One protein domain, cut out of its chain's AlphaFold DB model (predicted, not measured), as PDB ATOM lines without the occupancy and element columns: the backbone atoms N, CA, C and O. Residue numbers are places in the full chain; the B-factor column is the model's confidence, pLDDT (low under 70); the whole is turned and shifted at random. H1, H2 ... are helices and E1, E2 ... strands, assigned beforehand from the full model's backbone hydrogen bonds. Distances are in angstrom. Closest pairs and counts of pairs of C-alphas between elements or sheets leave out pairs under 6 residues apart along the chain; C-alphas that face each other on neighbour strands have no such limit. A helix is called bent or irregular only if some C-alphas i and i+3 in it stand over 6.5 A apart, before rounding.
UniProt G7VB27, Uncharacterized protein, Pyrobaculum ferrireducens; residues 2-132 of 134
ATOM      1  N   ARG A   2     -45.781  62.817  29.319       47.47
ATOM      2  CA  ARG A   2     -46.507  63.978  28.743       47.47
ATOM      3  C   ARG A   2     -45.767  64.699  27.600       47.47
ATOM      4  O   ARG A   2     -46.407  65.290  26.740       47.47
ATOM      5  N   ILE A   3     -44.436  64.613  27.580       49.56
ATOM      6  CA  ILE A   3     -43.570  65.296  26.602       49.56
ATOM      7  C   ILE A   3     -43.641  64.615  25.225       49.56
ATOM      8  O   ILE A   3     -43.805  65.294  24.220       49.56
ATOM      9  N   ALA A   4     -43.638  63.277  25.179       51.84
ATOM     10  CA  ALA A   4     -43.736  62.529  23.923       51.84
ATOM     11  C   ALA A   4     -45.076  62.774  23.205       51.84
ATOM     12  O   ALA A   4     -45.084  63.097  22.024       51.84
ATOM     13  N   ARG A   5     -46.207  62.733  23.932       53.59
ATOM     14  CA  ARG A   5     -47.559  62.969  23.374       53.59
ATOM     15  C   ARG A   5     -47.702  64.347  22.704       53.59
ATOM     16  O   ARG A   5     -48.448  64.492  21.744       53.59
ATOM     17  N   ASN A   6     -46.957  65.337  23.192       59.50
ATOM     18  CA  ASN A   6     -46.990  66.720  22.718       59.50
ATOM     19  C   ASN A   6     -46.336  66.911  21.338       59.50
ATOM     20  O   ASN A   6     -46.762  67.777  20.577       59.50
ATOM     21  N   ASN A   7     -45.323  66.104  21.014       69.75
ATOM     22  CA  ASN A   7     -44.623  66.197  19.734       69.75
ATOM     23  C   ASN A   7     -45.422  65.527  18.610       69.75
ATOM     24  O   ASN A   7     -45.487  66.068  17.512       69.75
ATOM     25  N   TYR A   8     -46.121  64.422  18.897       77.31
ATOM     26  CA  TYR A   8     -46.956  63.741  17.901       77.31
ATOM     27  C   TYR A   8     -48.077  64.632  17.351       77.31
ATOM     28  O   TYR A   8     -48.294  64.656  16.147       77.31
ATOM     29  N   ILE A   9     -48.750  65.414  18.202       80.88
ATOM     30  CA  ILE A   9     -49.827  66.324  17.766       80.88
ATOM     31  C   ILE A   9     -49.282  67.407  16.825       80.88
ATOM     32  O   ILE A   9     -49.918  67.740  15.830       80.88
ATOM     33  N   SER A  10     -48.088  67.922  17.121       78.38
ATOM     34  CA  SER A  10     -47.396  68.916  16.294       78.38
ATOM     35  C   SER A  10     -47.030  68.360  14.916       78.38
ATOM     36  O   SER A  10     -47.215  69.036  13.908       78.38
ATOM     37  N   VAL A  11     -46.535  67.118  14.870       83.31
ATOM     38  CA  VAL A  11     -46.169  66.437  13.621       83.31
ATOM     39  C   VAL A  11     -47.409  66.135  12.783       83.31
ATOM     40  O   VAL A  11     -47.424  66.447  11.598       83.31
ATOM     41  N   ILE A  12     -48.471  65.597  13.392       85.81
ATOM     42  CA  ILE A  12     -49.731  65.303  12.691       85.81
ATOM     43  C   ILE A  12     -50.333  66.586  12.115       85.81
ATOM     44  O   ILE A  12     -50.692  66.614  10.942       85.81
ATOM     45  N   TYR A  13     -50.392  67.660  12.909       87.00
ATOM     46  CA  TYR A  13     -50.845  68.965  12.433       87.00
ATOM     47  C   TYR A  13     -50.021  69.437  11.229       87.00
ATOM     48  O   TYR A  13     -50.593  69.804  10.206       87.00
ATOM     49  N   GLY A  14     -48.690  69.363  11.318       86.19
ATOM     50  CA  GLY A  14     -47.816  69.789  10.229       86.19
ATOM     51  C   GLY A  14     -48.002  68.985   8.942       86.19
ATOM     52  O   GLY A  14     -48.028  69.566   7.861       86.19
ATOM     53  N   VAL A  15     -48.203  67.668   9.047       88.94
ATOM     54  CA  VAL A  15     -48.500  66.806   7.891       88.94
ATOM     55  C   VAL A  15     -49.846  67.172   7.267       88.94
ATOM     56  O   VAL A  15     -49.921  67.334   6.054       88.94
ATOM     57  N   VAL A  16     -50.895  67.357   8.075       89.62
ATOM     58  CA  VAL A  16     -52.233  67.731   7.582       89.62
ATOM     59  C   VAL A  16     -52.203  69.088   6.883       89.62
ATOM     60  O   VAL A  16     -52.725  69.218   5.779       89.62
ATOM     61  N   VAL A  17     -51.553  70.089   7.481       88.88
ATOM     62  CA  VAL A  17     -51.384  71.407   6.856       88.88
ATOM     63  C   VAL A  17     -50.595  71.291   5.555       88.88
ATOM     64  O   VAL A  17     -50.995  71.872   4.554       88.88
ATOM     65  N   GLY A  18     -49.510  70.514   5.544       89.12
ATOM     66  CA  GLY A  18     -48.716  70.295   4.338       89.12
ATOM     67  C   GLY A  18     -49.528  69.663   3.208       89.12
ATOM     68  O   GLY A  18     -49.459  70.138   2.080       89.12
ATOM     69  N   LEU A  19     -50.352  68.655   3.509       89.94
ATOM     70  CA  LEU A  19     -51.254  68.036   2.531       89.94
ATOM     71  C   LEU A  19     -52.289  69.031   1.990       89.94
ATOM     72  O   LEU A  19     -52.456  69.128   0.778       89.94
ATOM     73  N   LEU A  20     -52.917  69.828   2.860       89.06
ATOM     74  CA  LEU A  20     -53.870  70.861   2.432       89.06
ATOM     75  C   LEU A  20     -53.209  71.908   1.525       89.06
ATOM     76  O   LEU A  20     -53.796  72.336   0.534       89.06
ATOM     77  N   LEU A  21     -51.967  72.298   1.821       89.25
ATOM     78  CA  LEU A  21     -51.200  73.214   0.975       89.25
ATOM     79  C   LEU A  21     -50.853  72.598  -0.386       89.25
ATOM     80  O   LEU A  21     -50.883  73.313  -1.390       89.25
ATOM     81  N   ILE A  22     -50.556  71.294  -0.445       89.75
ATOM     82  CA  ILE A  22     -50.359  70.571  -1.712       89.75
ATOM     83  C   ILE A  22     -51.639  70.625  -2.547       89.75
ATOM     84  O   ILE A  22     -51.566  71.012  -3.712       89.75
ATOM     85  N   GLU A  23     -52.795  70.296  -1.963       86.00
ATOM     86  CA  GLU A  23     -54.083  70.323  -2.670       86.00
ATOM     87  C   GLU A  23     -54.409  71.724  -3.198       86.00
ATOM     88  O   GLU A  23     -54.673  71.887  -4.389       86.00
ATOM     89  N   ILE A  24     -54.305  72.751  -2.348       86.75
ATOM     90  CA  ILE A  24     -54.547  74.148  -2.742       86.75
ATOM     91  C   ILE A  24     -53.619  74.550  -3.895       86.75
ATOM     92  O   ILE A  24     -54.069  75.129  -4.885       86.75
ATOM     93  N   SER A  25     -52.333  74.208  -3.798       86.31
ATOM     94  CA  SER A  25     -51.342  74.530  -4.829       86.31
ATOM     95  C   SER A  25     -51.632  73.812  -6.144       86.31
ATOM     96  O   SER A  25     -51.500  74.415  -7.208       86.31
ATOM     97  N   LEU A  26     -52.057  72.546  -6.092       84.50
ATOM     98  CA  LEU A  26     -52.448  71.795  -7.282       84.50
ATOM     99  C   LEU A  26     -53.642  72.436  -7.976       84.50
ATOM    100  O   LEU A  26     -53.598  72.675  -9.181       84.50
ATOM    101  N   VAL A  27     -54.690  72.734  -7.209       81.56
ATOM    102  CA  VAL A  27     -55.926  73.325  -7.724       81.56
ATOM    103  C   VAL A  27     -55.630  74.683  -8.364       81.56
ATOM    104  O   VAL A  27     -56.061  74.931  -9.487       81.56
ATOM    105  N   LEU A  28     -54.809  75.520  -7.725       81.88
ATOM    106  CA  LEU A  28     -54.378  76.812  -8.273       81.88
ATOM    107  C   LEU A  28     -53.504  76.685  -9.525       81.88
ATOM    108  O   LEU A  28     -53.622  77.503 -10.436       81.88
ATOM    109  N   ALA A  29     -52.644  75.670  -9.595       77.69
ATOM    110  CA  ALA A  29     -51.783  75.442 -10.751       77.69
ATOM    111  C   ALA A  29     -52.540  74.860 -11.955       77.69
ATOM    112  O   ALA A  29     -52.071  74.989 -13.085       77.69
ATOM    113  N   THR A  30     -53.712  74.248 -11.753       75.00
ATOM    114  CA  THR A  30     -54.457  73.575 -12.829       75.00
ATOM    115  C   THR A  30     -54.756  74.402 -14.083       75.00
ATOM    116  O   THR A  30     -54.510  73.875 -15.173       75.00
ATOM    117  N   PRO A  31     -55.210  75.673 -14.013       67.81
ATOM    118  CA  PRO A  31     -55.373  76.503 -15.209       67.81
ATOM    119  C   PRO A  31     -54.057  76.806 -15.933       67.81
ATOM    120  O   PRO A  31     -54.058  76.982 -17.151       67.81
ATOM    121  N   PHE A  32     -52.942  76.871 -15.204       68.69
ATOM    122  CA  PHE A  32     -51.641  77.303 -15.725       68.69
ATOM    123  C   PHE A  32     -50.747  76.146 -16.170       68.69
ATOM    124  O   PHE A  32     -49.786  76.364 -16.905       68.69
ATOM    125  N   ALA A  33     -51.063  74.911 -15.776       60.84
ATOM    126  CA  ALA A  33     -50.289  73.711 -16.071       60.84
ATOM    127  C   ALA A  33     -50.439  73.259 -17.537       60.84
ATOM    128  O   ALA A  33     -50.728  72.102 -17.828       60.84
ATOM    129  N   ALA A  34     -50.305  74.176 -18.493       55.91
ATOM    130  CA  ALA A  34     -50.192  73.935 -19.929       55.91
ATOM    131  C   ALA A  34     -49.032  72.985 -20.270       55.91
ATOM    132  O   ALA A  34     -49.178  72.098 -21.104       55.91
ATOM    133  N   GLN A  35     -47.907  73.154 -19.577       61.69
ATOM    134  CA  GLN A  35     -46.673  72.391 -19.739       61.69
ATOM    135  C   GLN A  35     -46.260  71.823 -18.377       61.69
ATOM    136  O   GLN A  35     -46.566  72.406 -17.338       61.69
ATOM    137  N   SER A  36     -45.594  70.669 -18.359       62.31
ATOM    138  CA  SER A  36     -45.042  70.088 -17.133       62.31
ATOM    139  C   SER A  36     -43.922  70.977 -16.591       62.31
ATOM    140  O   SER A  36     -42.882  71.115 -17.233       62.31
ATOM    141  N   TRP A  37     -44.113  71.564 -15.413       65.44
ATOM    142  CA  TRP A  37     -43.081  72.342 -14.722       65.44
ATOM    143  C   TRP A  37     -42.354  71.424 -13.747       65.44
ATOM    144  O   TRP A  37     -42.494  71.543 -12.529       65.44
ATOM    145  N   TYR A  38     -41.629  70.444 -14.280       66.12
ATOM    146  CA  TYR A  38     -40.809  69.566 -13.452       66.12
ATOM    147  C   TYR A  38     -39.706  70.398 -12.767       66.12
ATOM    148  O   TYR A  38     -39.102  71.236 -13.440       66.12
ATOM    149  N   PRO A  39     -39.427  70.220 -11.460       76.56
ATOM    150  CA  PRO A  39     -39.874  69.149 -10.558       76.56
ATOM    151  C   PRO A  39     -41.118  69.464  -9.700       76.56
ATOM    152  O   PRO A  39     -41.375  68.758  -8.723       76.56
ATOM    153  N   PHE A  40     -41.880  70.512 -10.014       80.38
ATOM    154  CA  PHE A  40     -43.028  70.966  -9.217       80.38
ATOM    155  C   PHE A  40     -44.358  70.342  -9.637       80.38
ATOM    156  O   PHE A  40     -45.171  70.012  -8.778       80.38
ATOM    157  N   PHE A  41     -44.570  70.141 -10.936       82.75
ATOM    158  CA  PHE A  41     -45.798  69.556 -11.470       82.75
ATOM    159  C   PHE A  41     -45.483  68.603 -12.613       82.75
ATOM    160  O   PHE A  41     -44.695  68.916 -13.508       82.75
ATOM    161  N   THR A  42     -46.162  67.464 -12.618       85.12
ATOM    162  CA  THR A  42     -46.166  66.541 -13.753       85.12
ATOM    163  C   THR A  42     -47.566  66.492 -14.335       85.12
ATOM    164  O   THR A  42     -48.540  66.298 -13.608       85.12
ATOM    165  N   VAL A  43     -47.661  66.688 -15.644       81.31
ATOM    166  CA  VAL A  43     -48.931  66.781 -16.363       81.31
ATOM    167  C   VAL A  43     -49.022  65.601 -17.313       81.31
ATOM    168  O   VAL A  43     -48.127  65.400 -18.131       81.31
ATOM    169  N   VAL A  44     -50.105  64.841 -17.214       82.12
ATOM    170  CA  VAL A  44     -50.425  63.739 -18.117       82.12
ATOM    171  C   VAL A  44     -51.715  64.110 -18.841       82.12
ATOM    172  O   VAL A  44     -52.774  64.261 -18.238       82.12
ATOM    173  N   ALA A  45     -51.612  64.325 -20.150       75.88
ATOM    174  CA  ALA A  45     -52.744  64.663 -21.004       75.88
ATOM    175  C   ALA A  45     -53.121  63.466 -21.880       75.88
ATOM    176  O   ALA A  45     -52.255  62.724 -22.336       75.88
ATOM    177  N   SER A  46     -54.415  63.294 -22.120       72.81
ATOM    178  CA  SER A  46     -54.978  62.278 -23.009       72.81
ATOM    179  C   SER A  46     -56.269  62.809 -23.645       72.81
ATOM    180  O   SER A  46     -56.737  63.894 -23.297       72.81
ATOM    181  N   ALA A  47     -56.856  62.070 -24.585       68.38
ATOM    182  CA  ALA A  47     -58.054  62.503 -25.301       68.38
ATOM    183  C   ALA A  47     -59.217  62.807 -24.331       68.38
ATOM    184  O   ALA A  47     -59.794  61.906 -23.727       68.38
ATOM    185  N   GLY A  48     -59.540  64.095 -24.175       70.19
ATOM    186  CA  GLY A  48     -60.638  64.572 -23.329       70.19
ATOM    187  C   GLY A  48     -60.331  64.647 -21.829       70.19
ATOM    188  O   GLY A  48     -61.228  64.970 -21.052       70.19
ATOM    189  N   TYR A  49     -59.099  64.384 -21.380       77.06
ATOM    190  CA  TYR A  49     -58.739  64.568 -19.972       77.06
ATOM    191  C   TYR A  49     -57.285  64.975 -19.753       77.06
ATOM    192  O   TYR A  49     -56.373  64.606 -20.492       77.06
ATOM    193  N   LYS A  50     -57.063  65.724 -18.674       79.75
ATOM    194  CA  LYS A  50     -55.745  66.195 -18.254       79.75
ATOM    195  C   LYS A  50     -55.585  66.012 -16.756       79.75
ATOM    196  O   LYS A  50     -56.277  66.673 -15.985       79.75
ATOM    197  N   THR A  51     -54.688  65.124 -16.350       84.25
ATOM    198  CA  THR A  51     -54.332  64.889 -14.951       84.25
ATOM    199  C   THR A  51     -53.043  65.618 -14.602       84.25
ATOM    200  O   THR A  51     -52.077  65.642 -15.362       84.25
ATOM    201  N   ILE A  52     -53.036  66.246 -13.436       85.19
ATOM    202  CA  ILE A  52     -51.913  66.997 -12.894       85.19
ATOM    203  C   ILE A  52     -51.580  66.362 -11.556       85.19
ATOM    204  O   ILE A  52     -52.452  66.242 -10.697       85.19
ATOM    205  N   TYR A  53     -50.324  65.969 -11.394       85.88
ATOM    206  CA  TYR A  53     -49.798  65.397 -10.163       85.88
ATOM    207  C   TYR A  53     -48.764  66.350  -9.548       85.88
ATOM    208  O   TYR A  53     -48.036  67.029 -10.291       85.88
ATOM    209  N   PRO A  54     -48.674  66.410  -8.207       86.06
ATOM    210  CA  PRO A  54     -47.611  67.127  -7.530       86.06
ATOM    211  C   PRO A  54     -46.278  66.460  -7.853       86.06
ATOM    212  O   PRO A  54     -46.114  65.249  -7.708       86.06
ATOM    213  N   GLY A  55     -45.311  67.262  -8.276       86.56
ATOM    214  CA  GLY A  55     -43.937  66.815  -8.423       86.56
ATOM    215  C   GLY A  55     -43.227  66.709  -7.066       86.56
ATOM    216  O   GLY A  55     -43.668  67.299  -6.072       86.56
ATOM    217  N   PRO A  56     -42.097  65.986  -7.003       86.44
ATOM    218  CA  PRO A  56     -41.396  65.709  -5.751       86.44
ATOM    219  C   PRO A  56     -40.951  66.979  -5.011       86.44
ATOM    220  O   PRO A  56     -41.002  67.019  -3.783       86.44
ATOM    221  N   ALA A  57     -40.575  68.039  -5.737       88.62
ATOM    222  CA  ALA A  57     -40.165  69.297  -5.114       88.62
ATOM    223  C   ALA A  57     -41.335  70.022  -4.439       88.62
ATOM    224  O   ALA A  57     -41.163  70.596  -3.366       88.62
ATOM    225  N   LEU A  58     -42.532  69.966  -5.032       87.88
ATOM    226  CA  LEU A  58     -43.724  70.585  -4.454       87.88
ATOM    227  C   LEU A  58     -44.171  69.847  -3.191       87.88
ATOM    228  O   LEU A  58     -44.460  70.488  -2.185       87.88
ATOM    229  N   ILE A  59     -44.154  68.512  -3.219       88.69
ATOM    230  CA  ILE A  59     -44.463  67.690  -2.041       88.69
ATOM    231  C   ILE A  59     -43.509  68.041  -0.897       88.69
ATOM    232  O   ILE A  59     -43.956  68.343   0.210       88.69
ATOM    233  N   ALA A  60     -42.201  68.051  -1.169       89.75
ATOM    234  CA  ALA A  60     -41.189  68.355  -0.164       89.75
ATOM    235  C   ALA A  60     -41.344  69.777   0.402       89.75
ATOM    236  O   ALA A  60     -41.338  69.952   1.619       89.75
ATOM    237  N   ALA A  61     -41.531  70.780  -0.462       89.94
ATOM    238  CA  ALA A  61     -41.679  72.172  -0.043       89.94
ATOM    239  C   ALA A  61     -42.928  72.385   0.823       89.94
ATOM    240  O   ALA A  61     -42.847  73.001   1.885       89.94
ATOM    241  N   MET A  62     -44.075  71.845   0.412       91.25
ATOM    242  CA  MET A  62     -45.338  72.049   1.125       91.25
ATOM    243  C   MET A  62     -45.401  71.265   2.435       91.25
ATOM    244  O   MET A  62     -45.898  71.789   3.430       91.25
ATOM    245  N   LEU A  63     -44.835  70.054   2.491       88.50
ATOM    246  CA  LEU A  63     -44.682  69.332   3.756       88.50
ATOM    247  C   LEU A  63     -43.718  70.052   4.702       88.50
ATOM    248  O   LEU A  63     -44.014  70.160   5.890       88.50
ATOM    249  N   ALA A  64     -42.605  70.592   4.196       89.19
ATOM    250  CA  ALA A  64     -41.683  71.380   5.011       89.19
ATOM    251  C   ALA A  64     -42.368  72.633   5.578       89.19
ATOM    252  O   ALA A  64     -42.235  72.913   6.769       89.19
ATOM    253  N   LEU A  65     -43.161  73.340   4.766       88.81
ATOM    254  CA  LEU A  65     -43.968  74.483   5.207       88.81
ATOM    255  C   LEU A  65     -45.041  74.076   6.223       88.81
ATOM    256  O   LEU A  65     -45.231  74.761   7.227       88.81
ATOM    257  N   GLY A  66     -45.706  72.940   6.008       87.44
ATOM    258  CA  GLY A  66     -46.675  72.383   6.946       87.44
ATOM    259  C   GLY A  66     -46.044  72.092   8.305       87.44
ATOM    260  O   GLY A  66     -46.526  72.572   9.330       87.44
ATOM    261  N   VAL A  67     -44.905  71.402   8.327       86.25
ATOM    262  CA  VAL A  67     -44.159  71.115   9.561       86.25
ATOM    263  C   VAL A  67     -43.632  72.400  10.209       86.25
ATOM    264  O   VAL A  67     -43.763  72.559  11.421       86.25
ATOM    265  N   ALA A  68     -43.121  73.357   9.427       85.50
ATOM    266  CA  ALA A  68     -42.679  74.659   9.925       85.50
ATOM    267  C   ALA A  68     -43.825  75.441  10.591       85.50
ATOM    268  O   ALA A  68     -43.641  76.039  11.654       85.50
ATOM    269  N   SER A  69     -45.033  75.378  10.022       84.75
ATOM    270  CA  SER A  69     -46.214  76.052  10.574       84.75
ATOM    271  C   SER A  69     -46.570  75.571  11.984       84.75
ATOM    272  O   SER A  69     -47.092  76.345  12.786       84.75
ATOM    273  N   ALA A  70     -46.226  74.326  12.332       81.19
ATOM    274  CA  ALA A  70     -46.464  73.774  13.662       81.19
ATOM    275  C   ALA A  70     -45.649  74.481  14.761       81.19
ATOM    276  O   ALA A  70     -46.073  74.483  15.919       81.19
ATOM    277  N   PHE A  71     -44.516  75.099  14.404       79.44
ATOM    278  CA  PHE A  71     -43.669  75.872  15.321       79.44
ATOM    279  C   PHE A  71     -44.103  77.335  15.452       79.44
ATOM    280  O   PHE A  71     -43.798  77.970  16.459       79.44
ATOM    281  N   VAL A  72     -44.814  77.865  14.453       83.06
ATOM    282  CA  VAL A  72     -45.268  79.264  14.421       83.06
ATOM    283  C   VAL A  72     -46.663  79.409  15.028       83.06
ATOM    284  O   VAL A  72     -46.929  80.347  15.777       83.06
ATOM    285  N   VAL A  73     -47.572  78.482  14.717       80.50
ATOM    286  CA  VAL A  73     -48.968  78.572  15.150       80.50
ATOM    287  C   VAL A  73     -49.093  78.100  16.605       80.50
ATOM    288  O   VAL A  73     -48.663  76.993  16.936       80.50
ATOM    289  N   PRO A  74     -49.718  78.880  17.509       79.50
ATOM    290  CA  PRO A  74     -49.962  78.419  18.868       79.50
ATOM    291  C   PRO A  74     -50.941  77.241  18.850       79.50
ATOM    292  O   PRO A  74     -51.991  77.306  18.212       79.50
ATOM    293  N   ARG A  75     -50.656  76.186  19.623       77.62
ATOM    294  CA  ARG A  75     -51.445  74.934  19.643       77.62
ATOM    295  C   ARG A  75     -52.946  75.111  19.851       77.62
ATOM    296  O   ARG A  75     -53.736  74.333  19.328       77.62
ATOM    297  N   ARG A  76     -53.348  76.144  20.595       81.88
ATOM    298  CA  ARG A  76     -54.760  76.486  20.826       81.88
ATOM    299  C   ARG A  76     -55.519  76.769  19.521       81.88
ATOM    300  O   ARG A  76     -56.729  76.589  19.483       81.88
ATOM    301  N   TYR A  77     -54.813  77.174  18.465       83.81
ATOM    302  CA  TYR A  77     -55.381  77.546  17.171       83.81
ATOM    303  C   TYR A  77     -55.185  76.496  16.076       83.81
ATOM    304  O   TYR A  77     -55.637  76.729  14.960       83.81
ATOM    305  N   TYR A  78     -54.586  75.334  16.367       82.00
ATOM    306  CA  TYR A  78     -54.384  74.284  15.358       82.00
ATOM    307  C   TYR A  78     -55.691  73.900  14.650       82.00
ATOM    308  O   TYR A  78     -55.742  73.881  13.426       82.00
ATOM    309  N   GLY A  79     -56.771  73.674  15.405       80.31
ATOM    310  CA  GLY A  79     -58.072  73.342  14.815       80.31
ATOM    311  C   GLY A  79     -58.621  74.457  13.922       80.31
ATOM    312  O   GLY A  79     -59.068  74.187  12.813       80.31
ATOM    313  N   VAL A  80     -58.528  75.713  14.367       86.06
ATOM    314  CA  VAL A  80     -59.011  76.872  13.598       86.06
ATOM    315  C   VAL A  80     -58.234  77.010  12.291       86.06
ATOM    316  O   VAL A  80     -58.836  77.198  11.240       86.06
ATOM    317  N   PHE A  81     -56.911  76.863  12.337       84.31
ATOM    318  CA  PHE A  81     -56.057  77.006  11.162       84.31
ATOM    319  C   PHE A  81     -56.325  75.912  10.119       84.31
ATOM    320  O   PHE A  81     -56.445  76.209   8.933       84.31
ATOM    321  N   VAL A  82     -56.502  74.661  10.563       86.94
ATOM    322  CA  VAL A  82     -56.891  73.551   9.676       86.94
ATOM    323  C   VAL A  82     -58.252  73.821   9.038       86.94
ATOM    324  O   VAL A  82     -58.386  73.678   7.829       86.94
ATOM    325  N   VAL A  83     -59.248  74.261   9.813       88.19
ATOM    326  CA  VAL A  83     -60.587  74.573   9.281       88.19
ATOM    327  C   VAL A  83     -60.524  75.690   8.238       88.19
ATOM    328  O   VAL A  83     -61.133  75.565   7.180       88.19
ATOM    329  N   VAL A  84     -59.756  76.751   8.492       89.69
ATOM    330  CA  VAL A  84     -59.571  77.847   7.528       89.69
ATOM    331  C   VAL A  84     -58.935  77.344   6.231       89.69
ATOM    332  O   VAL A  84     -59.403  77.705   5.154       89.69
ATOM    333  N   LEU A  85     -57.922  76.477   6.311       87.69
ATOM    334  CA  LEU A  85     -57.297  75.887   5.124       87.69
ATOM    335  C   LEU A  85     -58.243  74.955   4.362       87.69
ATOM    336  O   LEU A  85     -58.252  74.988   3.137       87.69
ATOM    337  N   ILE A  86     -59.073  74.176   5.058       88.62
ATOM    338  CA  ILE A  86     -60.104  73.348   4.416       88.62
ATOM    339  C   ILE A  86     -61.103  74.233   3.665       88.62
ATOM    340  O   ILE A  86     -61.398  73.971   2.502       88.62
ATOM    341  N   ILE A  87     -61.596  75.306   4.292       88.62
ATOM    342  CA  ILE A  87     -62.507  76.252   3.633       88.62
ATOM    343  C   ILE A  87     -61.824  76.872   2.410       88.62
ATOM    344  O   ILE A  87     -62.424  76.925   1.340       88.62
ATOM    345  N   ALA A  88     -60.561  77.287   2.537       86.50
ATOM    346  CA  ALA A  88     -59.791  77.831   1.425       86.50
ATOM    347  C   ALA A  88     -59.643  76.821   0.275       86.50
ATOM    348  O   ALA A  88     -59.830  77.196  -0.882       86.50
ATOM    349  N   ALA A  89     -59.379  75.546   0.578       85.81
ATOM    350  CA  ALA A  89     -59.306  74.478  -0.414       85.81
ATOM    351  C   ALA A  89     -60.647  74.284  -1.136       85.81
ATOM    352  O   ALA A  89     -60.688  74.293  -2.364       85.81
ATOM    353  N   VAL A  90     -61.760  74.199  -0.400       86.50
ATOM    354  CA  VAL A  90     -63.104  74.039  -0.984       86.50
ATOM    355  C   VAL A  90     -63.473  75.226  -1.875       86.50
ATOM    356  O   VAL A  90     -63.963  75.035  -2.988       86.50
ATOM    357  N   VAL A  91     -63.207  76.452  -1.420       86.50
ATOM    358  CA  VAL A  91     -63.471  77.671  -2.197       86.50
ATOM    359  C   VAL A  91     -62.610  77.703  -3.462       86.50
ATOM    360  O   VAL A  91     -63.129  77.990  -4.541       86.50
ATOM    361  N   ALA A  92     -61.324  77.352  -3.362       82.94
ATOM    362  CA  ALA A  92     -60.444  77.253  -4.522       82.94
ATOM    363  C   ALA A  92     -60.982  76.237  -5.542       82.94
ATOM    364  O   ALA A  92     -61.106  76.568  -6.721       82.94
ATOM    365  N   ILE A  93     -61.382  75.042  -5.095       81.69
ATOM    366  CA  ILE A  93     -61.950  73.993  -5.954       81.69
ATOM    367  C   ILE A  93     -63.238  74.467  -6.631       81.69
ATOM    368  O   ILE A  93     -63.393  74.271  -7.833       81.69
ATOM    369  N   ALA A  94     -64.149  75.122  -5.908       80.31
ATOM    370  CA  ALA A  94     -65.417  75.588  -6.467       80.31
ATOM    371  C   ALA A  94     -65.225  76.660  -7.557       80.31
ATOM    372  O   ALA A  94     -65.846  76.597  -8.624       80.31
ATOM    373  N   ILE A  95     -64.335  77.627  -7.310       77.12
ATOM    374  CA  ILE A  95     -64.064  78.728  -8.243       77.12
ATOM    375  C   ILE A  95     -63.314  78.208  -9.477       77.12
ATOM    376  O   ILE A  95     -63.719  78.460 -10.616       77.12
ATOM    377  N   LEU A  96     -62.232  77.455  -9.267       71.50
ATOM    378  CA  LEU A  96     -61.362  76.983 -10.348       71.50
ATOM    379  C   LEU A  96     -61.986  75.809 -11.111       71.50
ATOM    380  O   LEU A  96     -61.857  75.722 -12.332       71.50
ATOM    381  N   GLY A  97     -62.745  74.952 -10.433       65.88
ATOM    382  CA  GLY A  97     -63.423  73.818 -11.050       65.88
ATOM    383  C   GLY A  97     -64.501  74.204 -12.054       65.88
ATOM    384  O   GLY A  97     -64.758  73.424 -12.964       65.88
ATOM    385  N   SER A  98     -65.077  75.402 -11.948       66.69
ATOM    386  CA  SER A  98     -66.137  75.867 -12.853       66.69
ATOM    387  C   SER A  98     -65.586  76.709 -14.010       66.69
ATOM    388  O   SER A  98     -65.919  76.492 -15.171       66.69
ATOM    389  N   LEU A  99     -64.718  77.679 -13.700       67.12
ATOM    390  CA  LEU A  99     -64.234  78.663 -14.675       67.12
ATOM    391  C   LEU A  99     -62.954  78.204 -15.383       67.12
ATOM    392  O   LEU A  99     -62.837  78.311 -16.606       67.12
ATOM    393  N   ALA A 100     -61.989  77.682 -14.624       70.38
ATOM    394  CA  ALA A 100     -60.677  77.328 -15.155       70.38
ATOM    395  C   ALA A 100     -60.695  76.006 -15.932       70.38
ATOM    396  O   ALA A 100     -60.021  75.918 -16.962       70.38
ATOM    397  N   SER A 101     -61.484  75.013 -15.505       71.56
ATOM    398  CA  SER A 101     -61.622  73.727 -16.211       71.56
ATOM    399  C   SER A 101     -62.196  73.918 -17.623       71.56
ATOM    400  O   SER A 101     -61.589  73.495 -18.602       71.56
ATOM    401  N   CYS A 102     -63.299  74.660 -17.770       74.06
ATOM    402  CA  CYS A 102     -63.902  74.928 -19.075       74.06
ATOM    403  C   CYS A 102     -63.015  75.783 -19.980       74.06
ATOM    404  O   CYS A 102     -62.920  75.519 -21.182       74.06
ATOM    405  N   ALA A 103     -62.334  76.786 -19.417       73.50
ATOM    406  CA  ALA A 103     -61.370  77.576 -20.169       73.50
ATOM    407  C   ALA A 103     -60.222  76.694 -20.686       73.50
ATOM    408  O   ALA A 103     -59.928  76.713 -21.880       73.50
ATOM    409  N   THR A 104     -59.624  75.854 -19.836       73.88
ATOM    410  CA  THR A 104     -58.562  74.931 -20.274       73.88
ATOM    411  C   THR A 104     -59.061  73.912 -21.296       73.88
ATOM    412  O   THR A 104     -58.370  73.683 -22.287       73.88
ATOM    413  N   CYS A 105     -60.268  73.364 -21.136       75.88
ATOM    414  CA  CYS A 105     -60.870  72.460 -22.120       75.88
ATOM    415  C   CYS A 105     -61.015  73.113 -23.500       75.88
ATOM    416  O   CYS A 105     -60.675  72.494 -24.508       75.88
ATOM    417  N   LYS A 106     -61.465  74.374 -23.554       74.00
ATOM    418  CA  LYS A 106     -61.608  75.119 -24.813       74.00
ATOM    419  C   LYS A 106     -60.260  75.403 -25.484       74.00
ATOM    420  O   LYS A 106     -60.138  75.332 -26.698       74.00
ATOM    421  N   TRP A 107     -59.250  75.760 -24.696       72.56
ATOM    422  CA  TRP A 107     -57.943  76.138 -25.232       72.56
ATOM    423  C   TRP A 107     -57.108  74.945 -25.706       72.56
ATOM    424  O   TRP A 107     -56.333  75.093 -26.644       72.56
ATOM    425  N   TRP A 108     -57.254  73.779 -25.066       70.31
ATOM    426  CA  TRP A 108     -56.342  72.647 -25.271       70.31
ATOM    427  C   TRP A 108     -56.968  71.428 -25.949       70.31
ATOM    428  O   TRP A 108     -56.234  70.658 -26.562       70.31
ATOM    429  N   PHE A 109     -58.286  71.229 -25.840       71.81
ATOM    430  CA  PHE A 109     -58.929  69.985 -26.285       71.81
ATOM    431  C   PHE A 109     -60.087  70.192 -27.267       71.81
ATOM    432  O   PHE A 109     -60.229  69.399 -28.192       71.81
ATOM    433  N   CYS A 110     -60.912  71.230 -27.098       72.88
ATOM    434  CA  CYS A 110     -62.164  71.375 -27.845       72.88
ATOM    435  C   CYS A 110     -62.332  72.770 -28.459       72.88
ATOM    436  O   CYS A 110     -62.293  73.760 -27.738       72.88
ATOM    437  N   SER A 111     -62.715  72.883 -29.737       73.19
ATOM    438  CA  SER A 111     -63.194  74.176 -30.273       73.19
ATOM    439  C   SER A 111     -64.526  74.618 -29.650       73.19
ATOM    440  O   SER A 111     -64.765  75.815 -29.473       73.19
ATOM    441  N   LYS A 112     -65.390  73.660 -29.282       76.00
ATOM    442  CA  LYS A 112     -66.625  73.878 -28.513       76.00
ATOM    443  C   LYS A 112     -66.716  72.861 -27.381       76.00
ATOM    444  O   LYS A 112     -66.644  71.658 -27.622       76.00
ATOM    445  N   VAL A 113     -66.876  73.349 -26.154       76.00
ATOM    446  CA  VAL A 113     -66.994  72.507 -24.961       76.00
ATOM    447  C   VAL A 113     -68.474  72.255 -24.679       76.00
ATOM    448  O   VAL A 113     -69.241  73.208 -24.570       76.00
ATOM    449  N   LEU A 114     -68.869  70.983 -24.604       81.06
ATOM    450  CA  LEU A 114     -70.222  70.555 -24.239       81.06
ATOM    451  C   LEU A 114     -70.375  70.517 -22.714       81.06
ATOM    452  O   LEU A 114     -71.367  70.992 -22.174       81.06
ATOM    453  N   SER A 115     -69.388  69.946 -22.024       80.25
ATOM    454  CA  SER A 115     -69.356  69.877 -20.565       80.25
ATOM    455  C   SER A 115     -67.919  69.783 -20.059       80.25
ATOM    456  O   SER A 115     -67.031  69.288 -20.760       80.25
ATOM    457  N   CYS A 116     -67.689  70.283 -18.850       81.06
ATOM    458  CA  CYS A 116     -66.391  70.293 -18.188       81.06
ATOM    459  C   CYS A 116     -66.571  69.802 -16.757       81.06
ATOM    460  O   CYS A 116     -67.552  70.140 -16.096       81.06
ATOM    461  N   GLY A 117     -65.602  69.036 -16.276       78.56
ATOM    462  CA  GLY A 117     -65.554  68.562 -14.905       78.56
ATOM    463  C   GLY A 117     -64.169  68.756 -14.313       78.56
ATOM    464  O   GLY A 117     -63.161  68.695 -15.019       78.56
ATOM    465  N   LEU A 118     -64.137  68.960 -13.002       82.69
ATOM    466  CA  LEU A 118     -62.927  68.912 -12.199       82.69
ATOM    467  C   LEU A 118     -63.079  67.764 -11.204       82.69
ATOM    468  O   LEU A 118     -64.000  67.760 -10.392       82.69
ATOM    469  N   GLU A 119     -62.176  66.798 -11.265       83.75
ATOM    470  CA  GLU A 119     -62.055  65.730 -10.281       83.75
ATOM    471  C   GLU A 119     -60.787  65.989  -9.462       83.75
ATOM    472  O   GLU A 119     -59.685  66.081 -10.004       83.75
ATOM    473  N   VAL A 120     -60.949  66.145  -8.149       81.62
ATOM    474  CA  VAL A 120     -59.845  66.367  -7.211       81.62
ATOM    475  C   VAL A 120     -59.676  65.100  -6.387       81.62
ATOM    476  O   VAL A 120     -60.582  64.701  -5.660       81.62
ATOM    477  N   GLY A 121     -58.522  64.462  -6.535       81.00
ATOM    478  CA  GLY A 121     -58.075  63.377  -5.678       81.00
ATOM    479  C   GLY A 121     -56.982  63.850  -4.726       81.00
ATOM    480  O   GLY A 121     -56.459  64.954  -4.837       81.00
ATOM    481  N   TRP A 122     -56.582  62.971  -3.813       72.12
ATOM    482  CA  TRP A 122     -55.682  63.320  -2.705       72.12
ATOM    483  C   TRP A 122     -54.303  63.851  -3.132       72.12
ATOM    484  O   TRP A 122     -53.671  64.629  -2.428       72.12
ATOM    485  N   LEU A 123     -53.813  63.410  -4.294       82.69
ATOM    486  CA  LEU A 123     -52.529  63.820  -4.873       82.69
ATOM    487  C   LEU A 123     -52.650  64.032  -6.383       82.69
ATOM    488  O   LEU A 123     -51.693  63.831  -7.126       82.69
ATOM    489  N   TYR A 124     -53.837  64.372  -6.869       83.31
ATOM    490  CA  TYR A 124     -54.010  64.679  -8.279       83.31
ATOM    491  C   TYR A 124     -55.207  65.582  -8.496       83.31
ATOM    492  O   TYR A 124     -56.195  65.528  -7.772       83.31
ATOM    493  N   VAL A 125     -55.139  66.370  -9.558       84.06
ATOM    494  CA  VAL A 125     -56.303  67.078 -10.074       84.06
ATOM    495  C   VAL A 125     -56.473  66.715 -11.535       84.06
ATOM    496  O   VAL A 125     -55.524  66.754 -12.315       84.06
ATOM    497  N   LYS A 126     -57.688  66.329 -11.902       84.38
ATOM    498  CA  LYS A 126     -58.055  65.891 -13.238       84.38
ATOM    499  C   LYS A 126     -59.112  66.819 -13.812       84.38
ATOM    500  O   LYS A 126     -60.223  66.905 -13.303       84.38
ATOM    501  N   ASN A 127     -58.771  67.467 -14.916       83.69
ATOM    502  CA  ASN A 127     -59.730  68.167 -15.757       83.69
ATOM    503  C   ASN A 127     -60.320  67.179 -16.761       83.69
ATOM    504  O   ASN A 127     -59.579  66.518 -17.491       83.69
ATOM    505  N   ILE A 128     -61.645  67.082 -16.786       83.69
ATOM    506  CA  ILE A 128     -62.414  66.244 -17.707       83.69
ATOM    507  C   ILE A 128     -63.118  67.175 -18.686       83.69
ATOM    508  O   ILE A 128     -63.826  68.095 -18.280       83.69
ATOM    509  N   CYS A 129     -62.924  66.934 -19.976       83.81
ATOM    510  CA  CYS A 129     -63.432  67.765 -21.054       83.81
ATOM    511  C   CYS A 129     -64.278  66.915 -21.998       83.81
ATOM    512  O   CYS A 129     -63.773  65.985 -22.625       83.81
ATOM    513  N   LEU A 130     -65.552  67.269 -22.147       82.44
ATOM    514  CA  LEU A 130     -66.427  66.711 -23.171       82.44
ATOM    515  C   LEU A 130     -66.576  67.739 -24.290       82.44
ATOM    516  O   LEU A 130     -67.167  68.805 -24.102       82.44
ATOM    517  N   CYS A 131     -66.005  67.431 -25.452       81.88
ATOM    518  CA  CYS A 131     -66.100  68.271 -26.641       81.88
ATOM    519  C   CYS A 131     -67.416  68.022 -27.380       81.88
ATOM    520  O   CYS A 131     -67.904  66.894 -27.434       81.88
ATOM    521  N   TYR A 132     -67.957  69.063 -28.008       73.69
ATOM    522  CA  TYR A 132     -69.020  68.899 -28.994       73.69
ATOM    523  C   TYR A 132     -68.400  68.319 -30.275       73.69
ATOM    524  O   TYR A 132     -67.616  69.010 -30.929       73.69
TER     525      TYR A 132
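Overview. This is residues 2 to 132 of the 134 residues of an uncharacterized protein of Pyrobaculum ferrireducens (UniProt G7VB27). A twisted four-stranded sheet fills one end of a long rod, and the far halves of the helices make the other end. H1 and H3 run the same way along the rod until their last parts cover one face of the sheet, while H2 packs slantwise on H1 beyond the sheet. The printed part has 131 residues, with three named helices and four named strands in the order H1 E1 E2 H2 H3 E3 E4; the sheet's order is E1 E2 E4 E3, antiparallel throughout, and the class is mixed, helices and strands. It is only just loose, close to compact, with a radius of gyration of the C-alphas of 17.1 A, and it spans 62 by 27 by 17 A.

Arrangement. Start at the hairpin of E1, residues 41 to 46, and E2, residues 49 to 54, where N 44 and O 51 are 2.8 A apart, within hydrogen-bond range. Beside E2 find its antiparallel neighbour E4, residues 124 to 131, with N 52 and O 125 at 2.8 A. E3, residues 113 to 121, forms a hairpin with E4, with N 119 and O 126 at 2.8 A. H3, residues 75 to 108, is on this sheet at a height of 8.2 A, over E4 and E3 and along the strands, at 26 degrees to E3 on the local plane; its closest C-alphas to E3 are those of Gly 97 and Leu 118, 5.1 A. On the same face, H1, residues 2 to 29, has a height of 10.6 A, over E2 and, only just, E4, on which 3 of its C-alphas fall. H1 touches H3 at a shallow tilt of 18 degrees, the same way, closest at the C-alphas of Ile 24 and Ala 89, 5.3 A. H2, residues 56 to 72, only grazes the sheet with its residues 56 to 60. H1 touches H2 with residues 10 to 22 alone, opposite ways at a steep tilt of 46 degrees, and the C-alphas of Gly 18 and Gly 66 come closest, 3.9 A. H2 and H3 meet only through their link. E2, H2 H3 and E3 make a split strand-helix-strand unit, two strands that run the same way with E4 between them, and its crossover is right-handed; H1 and H3 on one face of the sheet make two layers. O i to N i+4 pairs are within hydrogen-bond range in 19 of 24 cases in H1, 11 of 13 in H2 and 25 of 30 in H3.

Along the chain. Find C-alpha 2 at (-46.507, 63.978, 28.743); from there H1 runs 41.5 A to C-alpha 29. E1 measures 16.4 A, E2 16.9 A and H2 24.6 A. H3 runs 45.2 A from C-alpha 75 at (-51.445, 74.934, 19.643), with a kink of 39 degrees near residue 97; it is irregular, C-alphas 76 and 79 being 7.5 A apart. E3 measures 23.1 A, and E4 runs 22.3 A to C-alpha 131 at (-66.100, 68.271, -26.641).

Size, cuts and confidence. The two C-alphas farthest apart are those of Arg 2 and Ser 111, 62.2 A. The printed part has no cut; the link from H1 to E1, 11 residues, is long, and the others are tight. Mean pLDDT of the printed part is 79.4; look for values under 70 at residues 2 to 7, 31 to 38, 47 and 97 to 99.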